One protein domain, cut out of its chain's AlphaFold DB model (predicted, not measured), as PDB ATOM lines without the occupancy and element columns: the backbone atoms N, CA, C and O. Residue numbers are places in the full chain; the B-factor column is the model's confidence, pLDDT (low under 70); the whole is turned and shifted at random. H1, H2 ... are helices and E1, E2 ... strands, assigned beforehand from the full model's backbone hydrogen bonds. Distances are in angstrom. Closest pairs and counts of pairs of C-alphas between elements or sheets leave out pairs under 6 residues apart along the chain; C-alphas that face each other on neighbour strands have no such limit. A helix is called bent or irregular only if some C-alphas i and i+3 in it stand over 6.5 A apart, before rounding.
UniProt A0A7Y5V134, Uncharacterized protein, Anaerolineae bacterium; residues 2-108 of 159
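Overview. This is residues 2 to 108 of the 159 residues of an uncharacterized protein of Anaerolineae bacterium (UniProt A0A7Y5V134). A long, narrow hairpin of strands, E1 and E2, crosses one end of a pair of long helices, H1 and H3, which lie side by side and run opposite ways. The short strand E3 pairs with E2, H2 packs on E1, and H1 and H3 run along the longest axis. The printed part has 107 residues, with three named helices and three named strands in the order H1 H2 E1 E2 E3 H3; the sheet, E1 E2 E3, is antiparallel. The class is mixed, and the whole is loose, with a radius of gyration of the C-alphas of 17.7 A and spans of 60 by 42 by 22 A.

Along the chain. E1, residues 45 to 54, is 28.4 A long from first to last C-alpha, E2, residues 60 to 69, 27.2 A, and E3, residues 75 to 77, 6.4 A. H3, residues 79 to 107, 41.9 A, ends with C-alpha 107 at (-13.527, -47.824, -56.598). H1, residues 2 to 21, 28.1 A, begins with C-alpha 2 at (-14.762, -34.486, -52.321) and has a kink of 26 degrees near residue 15. H2, residues 29 to 39, 15.1 A, is only just irregular: C-alphas 34 and 37 are 6.8 A apart.

Arrangement. The strands form a meander, each the antiparallel neighbour of the one before. Within hydrogen-bond range are N 49 and O 65, 2.9 A, in the hairpin E1 and E2, and N 76 and O 68, 2.8 A, in the hairpin E2 and E3. H2 and H3 are on the same face, in two layers, helices on one face of a sheet. H2 runs across the strands, its closest C-alpha pair with E1 being Gln 36 and Phe 46, 5.2 A. H3 stands up from the sheet at 62 degrees. H1 touches H3 at a shallow tilt of 15 degrees, closest at the C-alphas of Leu 13 and Ala 90, 5.9 A. H1 only grazes the sheet, with residues 20 to 21. O i to N i+4 pairs within range are 13 of 16 in H1, 5 of 7 in H2 and 24 of 25 in H3.

Size, cuts and confidence. The C-alphas farthest apart, of Gln 72 and Ser 108, are 61.0 A apart. The printed part has no cut and no long link. Residues 105 to 108 have pLDDT under 70.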
ATOM      1  N   GLY A   2     -14.618 -33.949 -53.691       71.25
ATOM      2  CA  GLY A   2     -14.762 -34.486 -52.321       71.25
ATOM      3  C   GLY A   2     -14.208 -33.590 -51.200       71.25
ATOM      4  O   GLY A   2     -14.890 -33.369 -50.209       71.25
ATOM      5  N   ILE A   3     -13.031 -32.984 -51.388       78.88
ATOM      6  CA  ILE A   3     -12.433 -32.071 -50.391       78.88
ATOM      7  C   ILE A   3     -13.319 -30.841 -50.141       78.88
ATOM      8  O   ILE A   3     -13.495 -30.437 -48.999       78.88
ATOM      9  N   VAL A   4     -13.926 -30.274 -51.188       80.38
ATOM     10  CA  VAL A   4     -14.809 -29.100 -51.058       80.38
ATOM     11  C   VAL A   4     -16.051 -29.449 -50.238       80.38
ATOM     12  O   VAL A   4     -16.445 -28.671 -49.377       80.38
ATOM     13  N   LEU A   5     -16.622 -30.639 -50.447       73.94
ATOM     14  CA  LEU A   5     -17.760 -31.125 -49.660       73.94
ATOM     15  C   LEU A   5     -17.393 -31.331 -48.187       73.94
ATOM     16  O   LEU A   5     -18.171 -30.965 -47.313       73.94
ATOM     17  N   ILE A   6     -16.199 -31.859 -47.906       78.31
ATOM     18  CA  ILE A   6     -15.712 -32.034 -46.530       78.31
ATOM     19  C   ILE A   6     -15.527 -30.677 -45.853       78.31
ATOM     20  O   ILE A   6     -16.005 -30.480 -44.741       78.31
ATOM     21  N   VAL A   7     -14.876 -29.726 -46.526       85.00
ATOM     22  CA  VAL A   7     -14.671 -28.377 -45.981       85.00
ATOM     23  C   VAL A   7     -16.013 -27.688 -45.728       85.00
ATOM     24  O   VAL A   7     -16.216 -27.143 -44.646       85.00
ATOM     25  N   ALA A   8     -16.955 -27.766 -46.671       82.19
ATOM     26  CA  ALA A   8     -18.296 -27.214 -46.495       82.19
ATOM     27  C   ALA A   8     -19.036 -27.858 -45.310       82.19
ATOM     28  O   ALA A   8     -19.642 -27.148 -44.511       82.19
ATOM     29  N   ALA A   9     -18.938 -29.182 -45.148       77.88
ATOM     30  CA  ALA A   9     -19.534 -29.898 -44.022       77.88
ATOM     31  C   ALA A   9     -18.918 -29.483 -42.678       77.88
ATOM     32  O   ALA A   9     -19.647 -29.282 -41.710       77.88
ATOM     33  N   VAL A  10     -17.595 -29.300 -42.618       84.38
ATOM     34  CA  VAL A  10     -16.910 -28.819 -41.409       84.38
ATOM     35  C   VAL A  10     -17.345 -27.397 -41.072       84.38
ATOM     36  O   VAL A  10     -17.700 -27.137 -39.928       84.38
ATOM     37  N   VAL A  11     -17.379 -26.483 -42.046       89.25
ATOM     38  CA  VAL A  11     -17.830 -25.099 -41.817       89.25
ATOM     39  C   VAL A  11     -19.276 -25.073 -41.329       89.25
ATOM     40  O   VAL A  11     -19.568 -24.391 -40.349       89.25
ATOM     41  N   ALA A  12     -20.164 -25.849 -41.956       83.19
ATOM     42  CA  ALA A  12     -21.549 -25.971 -41.519       83.19
ATOM     43  C   ALA A  12     -21.635 -26.504 -40.082       83.19
ATOM     44  O   ALA A  12     -22.315 -25.911 -39.255       83.19
ATOM     45  N   LEU A  13     -20.888 -27.559 -39.748       81.94
ATOM     46  CA  LEU A  13     -20.867 -28.135 -38.403       81.94
ATOM     47  C   LEU A  13     -20.363 -27.131 -37.360       81.94
ATOM     48  O   LEU A  13     -20.983 -26.973 -36.310       81.94
ATOM     49  N   VAL A  14     -19.277 -26.411 -37.645       85.50
ATOM     50  CA  VAL A  14     -18.757 -25.369 -36.748       85.50
ATOM     51  C   VAL A  14     -19.797 -24.263 -36.560       85.50
ATOM     52  O   VAL A  14     -20.068 -23.861 -35.427       85.50
ATOM     53  N   ALA A  15     -20.419 -23.804 -37.646       85.69
ATOM     54  CA  ALA A  15     -21.393 -22.722 -37.596       85.69
ATOM     55  C   ALA A  15     -22.699 -23.109 -36.880       85.69
ATOM     56  O   ALA A  15     -23.336 -22.258 -36.268       85.69
ATOM     57  N   TRP A  16     -23.096 -24.380 -36.939       81.19
ATOM     58  CA  TRP A  16     -24.364 -24.845 -36.376       81.19
ATOM     59  C   TRP A  16     -24.241 -25.433 -34.971       81.19
ATOM     60  O   TRP A  16     -25.172 -25.319 -34.183       81.19
ATOM     61  N   VAL A  17     -23.105 -26.051 -34.642       81.31
ATOM     62  CA  VAL A  17     -22.895 -26.741 -33.358       81.31
ATOM     63  C   VAL A  17     -22.006 -25.924 -32.429       81.31
ATOM     64  O   VAL A  17     -22.344 -25.723 -31.264       81.31
ATOM     65  N   ILE A  18     -20.865 -25.442 -32.928       82.81
ATOM     66  CA  ILE A  18     -19.855 -24.799 -32.077       82.81
ATOM     67  C   ILE A  18     -20.237 -23.352 -31.777       82.81
ATOM     68  O   ILE A  18     -20.189 -22.946 -30.619       82.81
ATOM     69  N   LEU A  19     -20.653 -22.584 -32.791       85.81
ATOM     70  CA  LEU A  19     -21.070 -21.186 -32.617       85.81
ATOM     71  C   LEU A  19     -22.090 -20.987 -31.486       85.81
ATOM     72  O   LEU A  19     -21.777 -20.217 -30.580       85.81
ATOM     73  N   PRO A  20     -23.245 -21.683 -31.456       77.75
ATOM     74  CA  PRO A  20     -24.240 -21.476 -30.401       77.75
ATOM     75  C   PRO A  20     -23.803 -21.964 -29.013       77.75
ATOM     76  O   PRO A  20     -24.449 -21.606 -28.028       77.75
ATOM     77  N   MET A  21     -22.729 -22.758 -28.918       79.25
ATOM     78  CA  MET A  21     -22.136 -23.170 -27.642       79.25
ATOM     79  C   MET A  21     -21.141 -22.158 -27.077       79.25
ATOM     80  O   MET A  21     -20.763 -22.259 -25.910       79.25
ATOM     81  N   MET A  22     -20.701 -21.175 -27.865       83.69
ATOM     82  CA  MET A  22     -19.741 -20.194 -27.374       83.69
ATOM     83  C   MET A  22     -20.431 -19.123 -26.514       83.69
ATOM     84  O   MET A  22     -21.499 -18.628 -26.886       83.69
ATOM     85  N   PRO A  23     -19.819 -18.714 -25.384       78.69
ATOM     86  CA  PRO A  23     -20.444 -17.817 -24.406       78.69
ATOM     87  C   PRO A  23     -20.781 -16.435 -24.979       78.69
ATOM     88  O   PRO A  23     -21.763 -15.822 -24.584       78.69
ATOM     89  N   PHE A  24     -20.038 -15.965 -25.984       83.31
ATOM     90  CA  PHE A  24     -20.311 -14.679 -26.633       83.31
ATOM     91  C   PHE A  24     -21.584 -14.668 -27.500       83.31
ATOM     92  O   PHE A  24     -21.974 -13.611 -27.988       83.31
ATOM     93  N   THR A  25     -22.218 -15.822 -27.733       83.75
ATOM     94  CA  THR A  25     -23.433 -15.931 -28.562       83.75
ATOM     95  C   THR A  25     -24.729 -16.048 -27.760       83.75
ATOM     96  O   THR A  25     -25.791 -16.198 -28.373       83.75
ATOM     97  N   GLN A  26     -24.663 -15.983 -26.422       79.75
ATOM     98  CA  GLN A  26     -25.845 -16.112 -25.562       79.75
ATOM     99  C   GLN A  26     -26.905 -15.054 -25.860       79.75
ATOM    100  O   GLN A  26     -28.068 -15.405 -26.004       79.75
ATOM    101  N   ASP A  27     -26.497 -13.797 -26.034       83.62
ATOM    102  CA  ASP A  27     -27.438 -12.674 -26.157       83.62
ATOM    103  C   ASP A  27     -27.773 -12.315 -27.614       83.62
ATOM    104  O   ASP A  27     -28.370 -11.273 -27.907       83.62
ATOM    105  N   ASN A  28     -27.362 -13.150 -28.573       85.62
ATOM    106  CA  ASN A  28     -27.577 -12.856 -29.981       85.62
ATOM    107  C   ASN A  28     -28.968 -13.313 -30.444       85.62
ATOM    108  O   ASN A  28     -29.136 -14.433 -30.933       85.62
ATOM    109  N   ARG A  29     -29.923 -12.373 -30.418       86.88
ATOM    110  CA  ARG A  29     -31.304 -12.554 -30.909       86.88
ATOM    111  C   ARG A  29     -31.404 -13.118 -32.330       86.88
ATOM    112  O   ARG A  29     -32.404 -13.744 -32.665       86.88
ATOM    113  N   THR A  30     -30.395 -12.898 -33.174       88.88
ATOM    114  CA  THR A  30     -30.380 -13.427 -34.549       88.88
ATOM    115  C   THR A  30     -30.342 -14.949 -34.550       88.88
ATOM    116  O   THR A  30     -31.050 -15.589 -35.321       88.88
ATOM    117  N   ILE A  31     -29.521 -15.524 -33.668       85.75
ATOM    118  CA  ILE A  31     -29.367 -16.972 -33.545       85.75
ATOM    119  C   ILE A  31     -30.643 -17.561 -32.942       85.75
ATOM    120  O   ILE A  31     -31.144 -18.570 -33.434       85.75
ATOM    121  N   ASP A  32     -31.217 -16.893 -31.939       88.75
ATOM    122  CA  ASP A  32     -32.465 -17.340 -31.313       88.75
ATOM    123  C   ASP A  32     -33.634 -17.342 -32.307       88.75
ATOM    124  O   ASP A  32     -34.400 -18.303 -32.350       88.75
ATOM    125  N   GLY A  33     -33.719 -16.331 -33.180       90.00
ATOM    126  CA  GLY A  33     -34.752 -16.243 -34.213       90.00
ATOM    127  C   GLY A  33     -34.711 -17.377 -35.243       90.00
ATOM    128  O   GLY A  33     -35.744 -17.711 -35.818       90.00
ATOM    129  N   TRP A  34     -33.554 -18.009 -35.467       89.12
ATOM    130  CA  TRP A  34     -33.452 -19.182 -36.346       89.12
ATOM    131  C   TRP A  34     -33.977 -20.456 -35.684       89.12
ATOM    132  O   TRP A  34     -34.528 -21.321 -36.362       89.12
ATOM    133  N   PHE A  35     -33.819 -20.573 -34.365       89.19
ATOM    134  CA  PHE A  35     -34.251 -21.744 -33.602       89.19
ATOM    135  C   PHE A  35     -35.704 -21.650 -33.133       89.19
ATOM    136  O   PHE A  35     -36.363 -22.679 -32.988       89.19
ATOM    137  N   GLN A  36     -36.226 -20.438 -32.950       93.56
ATOM    138  CA  GLN A  36     -37.595 -20.196 -32.504       93.56
ATOM    139  C   GLN A  36     -38.662 -20.942 -33.327       93.56
ATOM    140  O   GLN A  36     -39.404 -21.709 -32.716       93.56
ATOM    141  N   PRO A  37     -38.724 -20.847 -34.673       94.06
ATOM    142  CA  PRO A  37     -39.746 -21.559 -35.449       94.06
ATOM    143  C   PRO A  37     -39.552 -23.082 -35.469       94.06
ATOM    144  O   PRO A  37     -40.451 -23.808 -35.888       94.06
ATOM    145  N   LEU A  38     -38.378 -23.576 -35.067       92.00
ATOM    146  CA  LEU A  38     -38.058 -24.999 -35.099       92.00
ATOM    147  C   LEU A  38     -38.528 -25.737 -33.838       92.00
ATOM    148  O   LEU A  38     -38.866 -26.917 -33.911       92.00
ATOM    149  N   PHE A  39     -38.512 -25.062 -32.685       93.62
ATOM    150  CA  PHE A  39     -38.758 -25.688 -31.378       93.62
ATOM    151  C   PHE A  39     -39.933 -25.084 -30.605       93.62
ATOM    152  O   PHE A  39     -40.558 -25.784 -29.798       93.62
ATOM    153  N   CYS A  40     -40.219 -23.803 -30.832       95.88
ATOM    154  CA  CYS A  40     -41.204 -23.048 -30.073       95.88
ATOM    155  C   CYS A  40     -42.478 -22.792 -30.895       95.88
ATOM    156  O   CYS A  40     -42.458 -22.768 -32.126       95.88
ATOM    157  N   GLY A  41     -43.597 -22.615 -30.196       95.62
ATOM    158  CA  GLY A  41     -44.864 -22.157 -30.768       95.62
ATOM    159  C   GLY A  41     -44.815 -20.694 -31.228       95.62
ATOM    160  O   GLY A  41     -43.865 -19.965 -30.953       95.62
ATOM    161  N   ALA A  42     -45.861 -20.250 -31.930       93.44
ATOM    162  CA  ALA A  42     -45.935 -18.901 -32.501       93.44
ATOM    163  C   ALA A  42     -45.960 -17.772 -31.447       93.44
ATOM    164  O   ALA A  42     -45.616 -16.634 -31.761       93.44
ATOM    165  N   ASP A  43     -46.362 -18.078 -30.216       94.38
ATOM    166  CA  ASP A  43     -46.455 -17.172 -29.067       94.38
ATOM    167  C   ASP A  43     -45.387 -17.448 -27.990       94.38
ATOM    168  O   ASP A  43     -45.409 -16.859 -26.906       94.38
ATOM    169  N   GLU A  44     -44.434 -18.331 -28.289       96.31
ATOM    170  CA  GLU A  44     -43.322 -18.679 -27.413       96.31
ATOM    171  C   GLU A  44     -42.026 -18.008 -27.896       96.31
ATOM    172  O   GLU A  44     -41.758 -17.891 -29.094       96.31
ATOM    173  N   THR A  45     -41.181 -17.599 -26.951       95.00
ATOM    174  CA  THR A  45     -39.845 -17.056 -27.228       95.00
ATOM    175  C   THR A  45     -38.784 -18.071 -26.826       95.00
ATOM    176  O   THR A  45     -38.818 -18.608 -25.718       95.00
ATOM    177  N   PHE A  46     -37.834 -18.339 -27.720       94.56
ATOM    178  CA  PHE A  46     -36.719 -19.237 -27.435       94.56
ATOM    179  C   PHE A  46     -35.698 -18.545 -26.525       94.56
ATOM    180  O   PHE A  46     -35.254 -17.437 -26.819       94.56
ATOM    181  N   SER A  47     -35.325 -19.203 -25.429       92.94
ATOM    182  CA  SER A  47     -34.322 -18.735 -24.472       92.94
ATOM    183  C   SER A  47     -33.251 -19.803 -24.256       92.94
ATOM    184  O   SER A  47     -33.548 -20.998 -24.141       92.94
ATOM    185  N   ARG A  48     -31.987 -19.369 -24.198       90.94
ATOM    186  CA  ARG A  48     -30.817 -20.219 -23.946       90.94
ATOM    187  C   ARG A  48     -30.065 -19.725 -22.721       90.94
ATOM    188  O   ARG A  48     -29.365 -18.717 -22.768       90.94
ATOM    189  N   GLU A  49     -30.131 -20.492 -21.646       89.25
ATOM    190  CA  GLU A  49     -29.388 -20.204 -20.423       89.25
ATOM    191  C   GLU A  49     -28.165 -21.119 -20.340       89.25
ATOM    192  O   GLU A  49     -28.287 -22.345 -20.248       89.25
ATOM    193  N   GLN A  50     -26.963 -20.536 -20.382       85.19
ATOM    194  CA  GLN A  50     -25.739 -21.257 -20.048       85.19
ATOM    195  C   GLN A  50     -25.565 -21.234 -18.536       85.19
ATOM    196  O   GLN A  50     -25.507 -20.172 -17.918       85.19
ATOM    197  N   TYR A  51     -25.457 -22.411 -17.933       84.62
ATOM    198  CA  TYR A  51     -25.177 -22.546 -16.514       84.62
ATOM    199  C   TYR A  51     -23.784 -23.141 -16.321       84.62
ATOM    200  O   TYR A  51     -23.360 -24.075 -17.009       84.62
ATOM    201  N   ARG A  52     -23.058 -22.592 -15.348       83.25
ATOM    202  CA  ARG A  52     -21.767 -23.108 -14.899       83.25
ATOM    203  C   ARG A  52     -21.982 -23.844 -13.586       83.25
ATOM    204  O   ARG A  52     -22.288 -23.231 -12.567       83.25
ATOM    205  N   PHE A  53     -21.807 -25.158 -13.603       81.12
ATOM    206  CA  PHE A  53     -21.754 -25.949 -12.381       81.12
ATOM    207  C   PHE A  53     -20.334 -25.905 -11.818       81.12
ATOM    208  O   PHE A  53     -19.410 -26.488 -12.391       81.12
ATOM    209  N   VAL A  54     -20.173 -25.231 -10.677       81.31
ATOM    210  CA  VAL A  54     -18.936 -25.257  -9.889       81.31
ATOM    211  C   VAL A  54     -18.968 -26.508  -9.014       81.31
ATOM    212  O   VAL A  54     -19.585 -26.535  -7.950       81.31
ATOM    213  N   GLY A  55     -18.372 -27.593  -9.509       82.06
ATOM    214  CA  GLY A  55     -18.273 -28.848  -8.767       82.06
ATOM    215  C   GLY A  55     -17.179 -28.807  -7.685       82.06
ATOM    216  O   GLY A  55     -16.185 -28.101  -7.847       82.06
ATOM    217  N   PRO A  56     -17.280 -29.629  -6.622       80.69
ATOM    218  CA  PRO A  56     -16.295 -29.675  -5.531       80.69
ATOM    219  C   PRO A  56     -14.894 -30.154  -5.957       80.69
ATOM    220  O   PRO A  56     -13.938 -30.021  -5.201       80.69
ATOM    221  N   ARG A  57     -14.745 -30.716  -7.165       78.75
ATOM    222  CA  ARG A  57     -13.462 -31.149  -7.737       78.75
ATOM    223  C   ARG A  57     -13.108 -30.294  -8.950       78.75
ATOM    224  O   ARG A  57     -13.275 -30.803 -10.049       78.75
ATOM    225  N   ILE A  58     -12.709 -29.031  -8.751       72.06
ATOM    226  CA  ILE A  58     -12.062 -28.087  -9.710       72.06
ATOM    227  C   ILE A  58     -12.273 -28.427 -11.205       72.06
ATOM    228  O   ILE A  58     -11.338 -28.537 -11.989       72.06
ATOM    229  N   THR A  59     -13.515 -28.669 -11.605       76.06
ATOM    230  CA  THR A  59     -13.889 -28.991 -12.977       76.06
ATOM    231  C   THR A  59     -15.154 -28.213 -13.214       76.06
ATOM    232  O   THR A  59     -16.239 -28.585 -12.763       76.06
ATOM    233  N   ASP A  60     -14.979 -27.066 -13.855       78.56
ATOM    234  CA  ASP A  60     -16.096 -26.276 -14.326       78.56
ATOM    235  C   ASP A  60     -16.835 -27.085 -15.380       78.56
ATOM    236  O   ASP A  60     -16.274 -27.444 -16.419       78.56
ATOM    237  N   ARG A  61     -18.095 -27.408 -15.097       77.50
ATOM    238  CA  ARG A  61     -18.975 -27.999 -16.098       77.50
ATOM    239  C   ARG A  61     -19.848 -26.899 -16.662       77.50
ATOM    240  O   ARG A  61     -20.599 -26.259 -15.929       77.50
ATOM    241  N   PHE A  62     -19.742 -26.705 -17.964       82.50
ATOM    242  CA  PHE A  62     -20.606 -25.815 -18.718       82.50
ATOM    243  C   PHE A  62     -21.745 -26.646 -19.296       82.50
ATOM    244  O   PHE A  62     -21.511 -27.707 -19.876       82.50
ATOM    245  N   GLY A  63     -22.974 -26.193 -19.091       82.12
ATOM    246  CA  GLY A  63     -24.153 -26.772 -19.713       82.12
ATOM    247  C   GLY A  63     -25.039 -25.678 -20.279       82.12
ATOM    248  O   GLY A  63     -24.938 -24.515 -19.891       82.12
ATOM    249  N   VAL A  64     -25.890 -26.061 -21.222       84.88
ATOM    250  CA  VAL A  64     -26.833 -25.154 -21.872       84.88
ATOM    251  C   VAL A  64     -28.223 -25.728 -21.696       84.88
ATOM    252  O   VAL A  64     -28.468 -26.880 -22.056       84.88
ATOM    253  N   ARG A  65     -29.128 -24.929 -21.136       88.94
ATOM    254  CA  ARG A  65     -30.555 -25.231 -21.103       88.94
ATOM    255  C   ARG A  65     -31.244 -24.405 -22.176       88.94
ATOM    256  O   ARG A  65     -31.145 -23.183 -22.177       88.94
ATOM    257  N   ALA A  66     -31.936 -25.087 -23.078       92.56
ATOM    258  CA  ALA A  66     -32.816 -24.461 -24.050       92.56
ATOM    259  C   ALA A  66     -34.261 -24.585 -23.554       92.56
ATOM    260  O   ALA A  66     -34.713 -25.692 -23.247       92.56
ATOM    261  N   ALA A  67     -34.970 -23.464 -23.469       95.38
ATOM    262  CA  ALA A  67     -36.363 -23.414 -23.053       95.38
ATOM    263  C   ALA A  67     -37.170 -22.495 -23.977       95.38
ATOM    264  O   ALA A  67     -36.653 -21.501 -24.484       95.38
ATOM    265  N   CYS A  68     -38.444 -22.815 -24.178       96.69
ATOM    266  CA  CYS A  68     -39.409 -21.908 -24.793       96.69
ATOM    267  C   CYS A  68     -40.230 -21.258 -23.676       96.69
ATOM    268  O   CYS A  68     -40.759 -21.970 -22.821       96.69
ATOM    269  N   ILE A  69     -40.305 -19.929 -23.658       96.50
ATOM    270  CA  ILE A  69     -41.033 -19.160 -22.642       96.50
ATOM    271  C   ILE A  69     -42.274 -18.560 -23.298       96.50
ATOM    272  O   ILE A  69     -42.156 -17.836 -24.291       96.50
ATOM    273  N   ASN A  70     -43.456 -18.867 -22.768       96.50
ATOM    274  CA  ASN A  70     -44.718 -18.317 -23.266       96.50
ATOM    275  C   ASN A  70     -45.020 -16.930 -22.664       96.50
ATOM    276  O   ASN A  70     -44.324 -16.434 -21.775       96.50
ATOM    277  N   SER A  71     -46.105 -16.300 -23.120       95.31
ATOM    278  CA  SER A  71     -46.581 -15.011 -22.589       95.31
ATOM    279  C   SER A  71     -46.919 -15.022 -21.086       95.31
ATOM    280  O   SER A  71     -46.934 -13.965 -20.457       95.31
ATOM    281  N   GLN A  72     -47.144 -16.199 -20.494       96.44
ATOM    282  CA  GLN A  72     -47.422 -16.395 -19.066       96.44
ATOM    283  C   GLN A  72     -46.151 -16.654 -18.239       96.44
ATOM    284  O   GLN A  72     -46.239 -16.910 -17.041       96.44
ATOM    285  N   SER A  73     -44.964 -16.538 -18.846       93.94
ATOM    286  CA  SER A  73     -43.666 -16.832 -18.220       93.94
ATOM    287  C   SER A  73     -43.482 -18.296 -17.800       93.94
ATOM    288  O   SER A  73     -42.620 -18.600 -16.974       93.94
ATOM    289  N   GLU A  74     -44.246 -19.222 -18.379       96.88
ATOM    290  CA  GLU A  74     -44.018 -20.653 -18.193       96.88
ATOM    291  C   GLU A  74     -42.920 -21.128 -19.147       96.88
ATOM    292  O   GLU A  74     -42.978 -20.897 -20.358       96.88
ATOM    293  N   ALA A  75     -41.904 -21.792 -18.591       95.94
ATOM    294  CA  ALA A  75     -40.770 -22.315 -19.340       95.94
ATOM    295  C   ALA A  75     -40.977 -23.798 -19.680       95.94
ATOM    296  O   ALA A  75     -41.068 -24.650 -18.794       95.94
ATOM    297  N   ARG A  76     -40.986 -24.119 -20.975       95.94
ATOM    298  CA  ARG A  76     -41.031 -25.488 -21.499       95.94
ATOM    299  C   ARG A  76     -39.626 -25.936 -21.888       95.94
ATOM    300  O   ARG A  76     -39.004 -25.330 -22.759       95.94
ATOM    301  N   ASP A  77     -39.121 -26.991 -21.251       95.12
ATOM    302  CA  ASP A  77     -37.788 -27.534 -21.545       95.12
ATOM    303  C   ASP A  77     -37.774 -28.190 -22.937       95.12
ATOM    304  O   ASP A  77     -38.532 -29.125 -23.210       95.12
ATOM    305  N   VAL A  78     -36.914 -27.684 -23.822       95.12
ATOM    306  CA  VAL A  78     -36.728 -28.187 -25.194       95.12
ATOM    307  C   VAL A  78     -35.296 -28.666 -25.445       95.12
ATOM    308  O   VAL A  78     -34.914 -28.927 -26.587       95.12
ATOM    309  N   SER A  79     -34.502 -28.846 -24.386       91.50
ATOM    310  CA  SER A  79     -33.108 -29.303 -24.471       91.50
ATOM    311  C   SER A  79     -32.958 -30.666 -25.157       91.50
ATOM    312  O   SER A  79     -32.045 -30.854 -25.965       91.50
ATOM    313  N   GLY A  80     -33.870 -31.606 -24.888       91.19
ATOM    314  CA  GLY A  80     -33.885 -32.937 -25.503       91.19
ATOM    315  C   GLY A  80     -34.073 -32.884 -27.025       91.19
ATOM    316  O   GLY A  80     -33.166 -33.295 -27.753       91.19
ATOM    317  N   PRO A  81     -35.204 -32.343 -27.524       92.06
ATOM    318  CA  PRO A  81     -35.435 -32.157 -28.957       92.06
ATOM    319  C   PRO A  81     -34.327 -31.364 -29.653       92.06
ATOM    320  O   PRO A  81     -33.890 -31.751 -30.736       92.06
ATOM    321  N   TRP A  82     -33.824 -30.302 -29.017       86.88
ATOM    322  CA  TRP A  82     -32.722 -29.502 -29.548       86.88
ATOM    323  C   TRP A  82     -31.441 -30.321 -29.737       86.88
ATOM    324  O   TRP A  82     -30.833 -30.299 -30.811       86.88
ATOM    325  N   THR A  83     -31.069 -31.110 -28.729       86.31
ATOM    326  CA  THR A  83     -29.899 -31.997 -28.788       86.31
ATOM    327  C   THR A  83     -30.064 -33.043 -29.887       86.31
ATOM    328  O   THR A  83     -29.146 -33.270 -30.674       86.31
ATOM    329  N   LEU A  84     -31.244 -33.654 -29.980       90.19
ATOM    330  CA  LEU A  84     -31.521 -34.715 -30.945       90.19
ATOM    331  C   LEU A  84     -31.490 -34.188 -32.385       90.19
ATOM    332  O   LEU A  84     -30.912 -34.826 -33.266       90.19
ATOM    333  N   LEU A  85     -32.033 -32.990 -32.609       87.62
ATOM    334  CA  LEU A  85     -31.992 -32.321 -33.904       87.62
ATOM    335  C   LEU A  85     -30.569 -31.896 -34.282       87.62
ATOM    336  O   LEU A  85     -30.171 -32.066 -35.431       87.62
ATOM    337  N   THR A  86     -29.776 -31.428 -33.318       81.62
ATOM    338  CA  THR A  86     -28.362 -31.085 -33.532       81.62
ATOM    339  C   THR A  86     -27.543 -32.319 -33.925       81.62
ATOM    340  O   THR A  86     -26.805 -32.286 -34.911       81.62
ATOM    341  N   ILE A  87     -27.715 -33.436 -33.207       84.56
ATOM    342  CA  ILE A  87     -27.058 -34.713 -33.529       84.56
ATOM    343  C   ILE A  87     -27.503 -35.219 -34.902       84.56
ATOM    344  O   ILE A  87     -26.663 -35.656 -35.684       84.56
ATOM    345  N   GLY A  88     -28.796 -35.148 -35.221       85.81
ATOM    346  CA  GLY A  88     -29.312 -35.559 -36.526       85.81
ATOM    347  C   GLY A  88     -28.753 -34.708 -37.669       85.81
ATOM    348  O   GLY A  88     -28.199 -35.247 -38.626       85.81
ATOM    349  N   ALA A  89     -28.838 -33.383 -37.546       82.06
ATOM    350  CA  ALA A  89     -28.424 -32.440 -38.580       82.06
ATOM    351  C   ALA A  89     -26.912 -32.462 -38.845       82.06
ATOM    352  O   ALA A  89     -26.500 -32.346 -39.995       82.06
ATOM    353  N   ALA A  90     -26.081 -32.636 -37.813       78.25
ATOM    354  CA  ALA A  90     -24.627 -32.708 -37.973       78.25
ATOM    355  C   ALA A  90     -24.125 -34.138 -38.244       78.25
ATOM    356  O   ALA A  90     -23.218 -34.345 -39.051       78.25
ATOM    357  N   GLY A  91     -24.713 -35.137 -37.584       82.06
ATOM    358  CA  GLY A  91     -24.260 -36.525 -37.631       82.06
ATOM    359  C   GLY A  91     -24.549 -37.212 -38.963       82.06
ATOM    360  O   GLY A  91     -23.672 -37.883 -39.501       82.06
ATOM    361  N   VAL A  92     -25.741 -37.013 -39.535       84.75
ATOM    362  CA  VAL A  92     -26.127 -37.635 -40.815       84.75
ATOM    363  C   VAL A  92     -25.187 -37.243 -41.968       84.75
ATOM    364  O   VAL A  92     -24.617 -38.149 -42.581       84.75
ATOM    365  N   PRO A  93     -24.951 -35.950 -42.277       77.44
ATOM    366  CA  PRO A  93     -24.054 -35.577 -43.372       77.44
ATOM    367  C   PRO A  93     -22.603 -35.988 -43.114       77.44
ATOM    368  O   PRO A  93     -21.904 -36.342 -44.062       77.44
ATOM    369  N   PHE A  94     -22.150 -36.008 -41.854       78.94
ATOM    370  CA  PHE A  94     -20.825 -36.525 -41.511       78.94
ATOM    371  C   PHE A  94     -20.695 -38.012 -41.861       78.94
ATOM    372  O   PHE A  94     -19.773 -38.395 -42.582       78.94
ATOM    373  N   VAL A  95     -21.643 -38.847 -41.421       84.06
ATOM    374  CA  VAL A  95     -21.648 -40.288 -41.720       84.06
ATOM    375  C   VAL A  95     -21.736 -40.534 -43.227       84.06
ATOM    376  O   VAL A  95     -20.979 -41.347 -43.751       84.06
ATOM    377  N   ILE A  96     -22.589 -39.795 -43.946       85.12
ATOM    378  CA  ILE A  96     -22.675 -39.876 -45.412       85.12
ATOM    379  C   ILE A  96     -21.335 -39.499 -46.056       85.12
ATOM    380  O   ILE A  96     -20.860 -40.214 -46.935       85.12
ATOM    381  N   GLY A  97     -20.690 -38.418 -45.610       79.00
ATOM    382  CA  GLY A  97     -19.382 -37.993 -46.113       79.00
ATOM    383  C   GLY A  97     -18.295 -39.049 -45.904       79.00
ATOM    384  O   GLY A  97     -17.538 -39.344 -46.830       79.00
ATOM    385  N   VAL A  98     -18.255 -39.676 -44.724       82.38
ATOM    386  CA  VAL A  98     -17.333 -40.784 -44.433       82.38
ATOM    387  C   VAL A  98     -17.640 -42.002 -45.309       82.38
ATOM    388  O   VAL A  98     -16.721 -42.585 -45.879       82.38
ATOM    389  N   LEU A  99     -18.914 -42.366 -45.484       86.19
ATOM    390  CA  LEU A  99     -19.306 -43.474 -46.360       86.19
ATOM    391  C   LEU A  99     -18.911 -43.217 -47.820       86.19
ATOM    392  O   LEU A  99     -18.354 -44.104 -48.466       86.19
ATOM    393  N   LEU A 100     -19.130 -42.003 -48.331       84.69
ATOM    394  CA  LEU A 100     -18.717 -41.614 -49.682       84.69
ATOM    395  C   LEU A 100     -17.195 -41.647 -49.852       84.69
ATOM    396  O   LEU A 100     -16.720 -42.029 -50.920       84.69
ATOM    397  N   LEU A 101     -16.424 -41.301 -48.817       81.69
ATOM    398  CA  LEU A 101     -14.971 -41.468 -48.833       81.69
ATOM    399  C   LEU A 101     -14.582 -42.945 -48.917       81.69
ATOM    400  O   LEU A 101     -13.793 -43.307 -49.783       81.69
ATOM    401  N   ILE A 102     -15.159 -43.806 -48.077       84.75
ATOM    402  CA  ILE A 102     -14.844 -45.244 -48.074       84.75
ATOM    403  C   ILE A 102     -15.161 -45.871 -49.440       84.75
ATOM    404  O   ILE A 102     -14.314 -46.547 -50.025       84.75
ATOM    405  N   VAL A 103     -16.350 -45.600 -49.990       85.38
ATOM    406  CA  VAL A 103     -16.769 -46.130 -51.299       85.38
ATOM    407  C   VAL A 103     -15.937 -45.528 -52.438       85.38
ATOM    408  O   VAL A 103     -15.493 -46.252 -53.330       85.38
ATOM    409  N   GLY A 104     -15.666 -44.221 -52.396       74.94
ATOM    410  CA  GLY A 104     -14.883 -43.517 -53.416       74.94
ATOM    411  C   GLY A 104     -13.414 -43.948 -53.476       74.94
ATOM    412  O   GLY A 104     -12.836 -44.029 -54.564       74.94
ATOM    413  N   PHE A 105     -12.815 -44.290 -52.334       65.56
ATOM    414  CA  PHE A 105     -11.466 -44.858 -52.283       65.56
ATOM    415  C   PHE A 105     -11.427 -46.320 -52.746       65.56
ATOM    416  O   PHE A 105     -10.445 -46.727 -53.355       65.56
ATOM    417  N   SER A 106     -12.494 -47.098 -52.529       65.44
ATOM    418  CA  SER A 106     -12.542 -48.515 -52.919       65.44
ATOM    419  C   SER A 106     -12.717 -48.726 -54.435       65.44
ATOM    420  O   SER A 106     -12.213 -49.701 -54.989       65.44
ATOM    421  N   GLY A 107     -13.376 -47.791 -55.134       53.47
ATOM    422  CA  GLY A 107     -13.527 -47.824 -56.598       53.47
ATOM    423  C   GLY A 107     -12.341 -47.243 -57.375       53.47
ATOM    424  O   GLY A 107     -12.171 -47.520 -58.565       53.47
ATOM    425  N   SER A 108     -11.490 -46.462 -56.710       48.53
ATOM    426  CA  SER A 108     -10.253 -45.998 -57.314       48.53
ATOM    427  C   SER A 108      -9.265 -47.156 -57.289       48.53
ATOM    428  O   SER A 108      -8.576 -47.376 -56.295       48.53
TER     429      SER A 108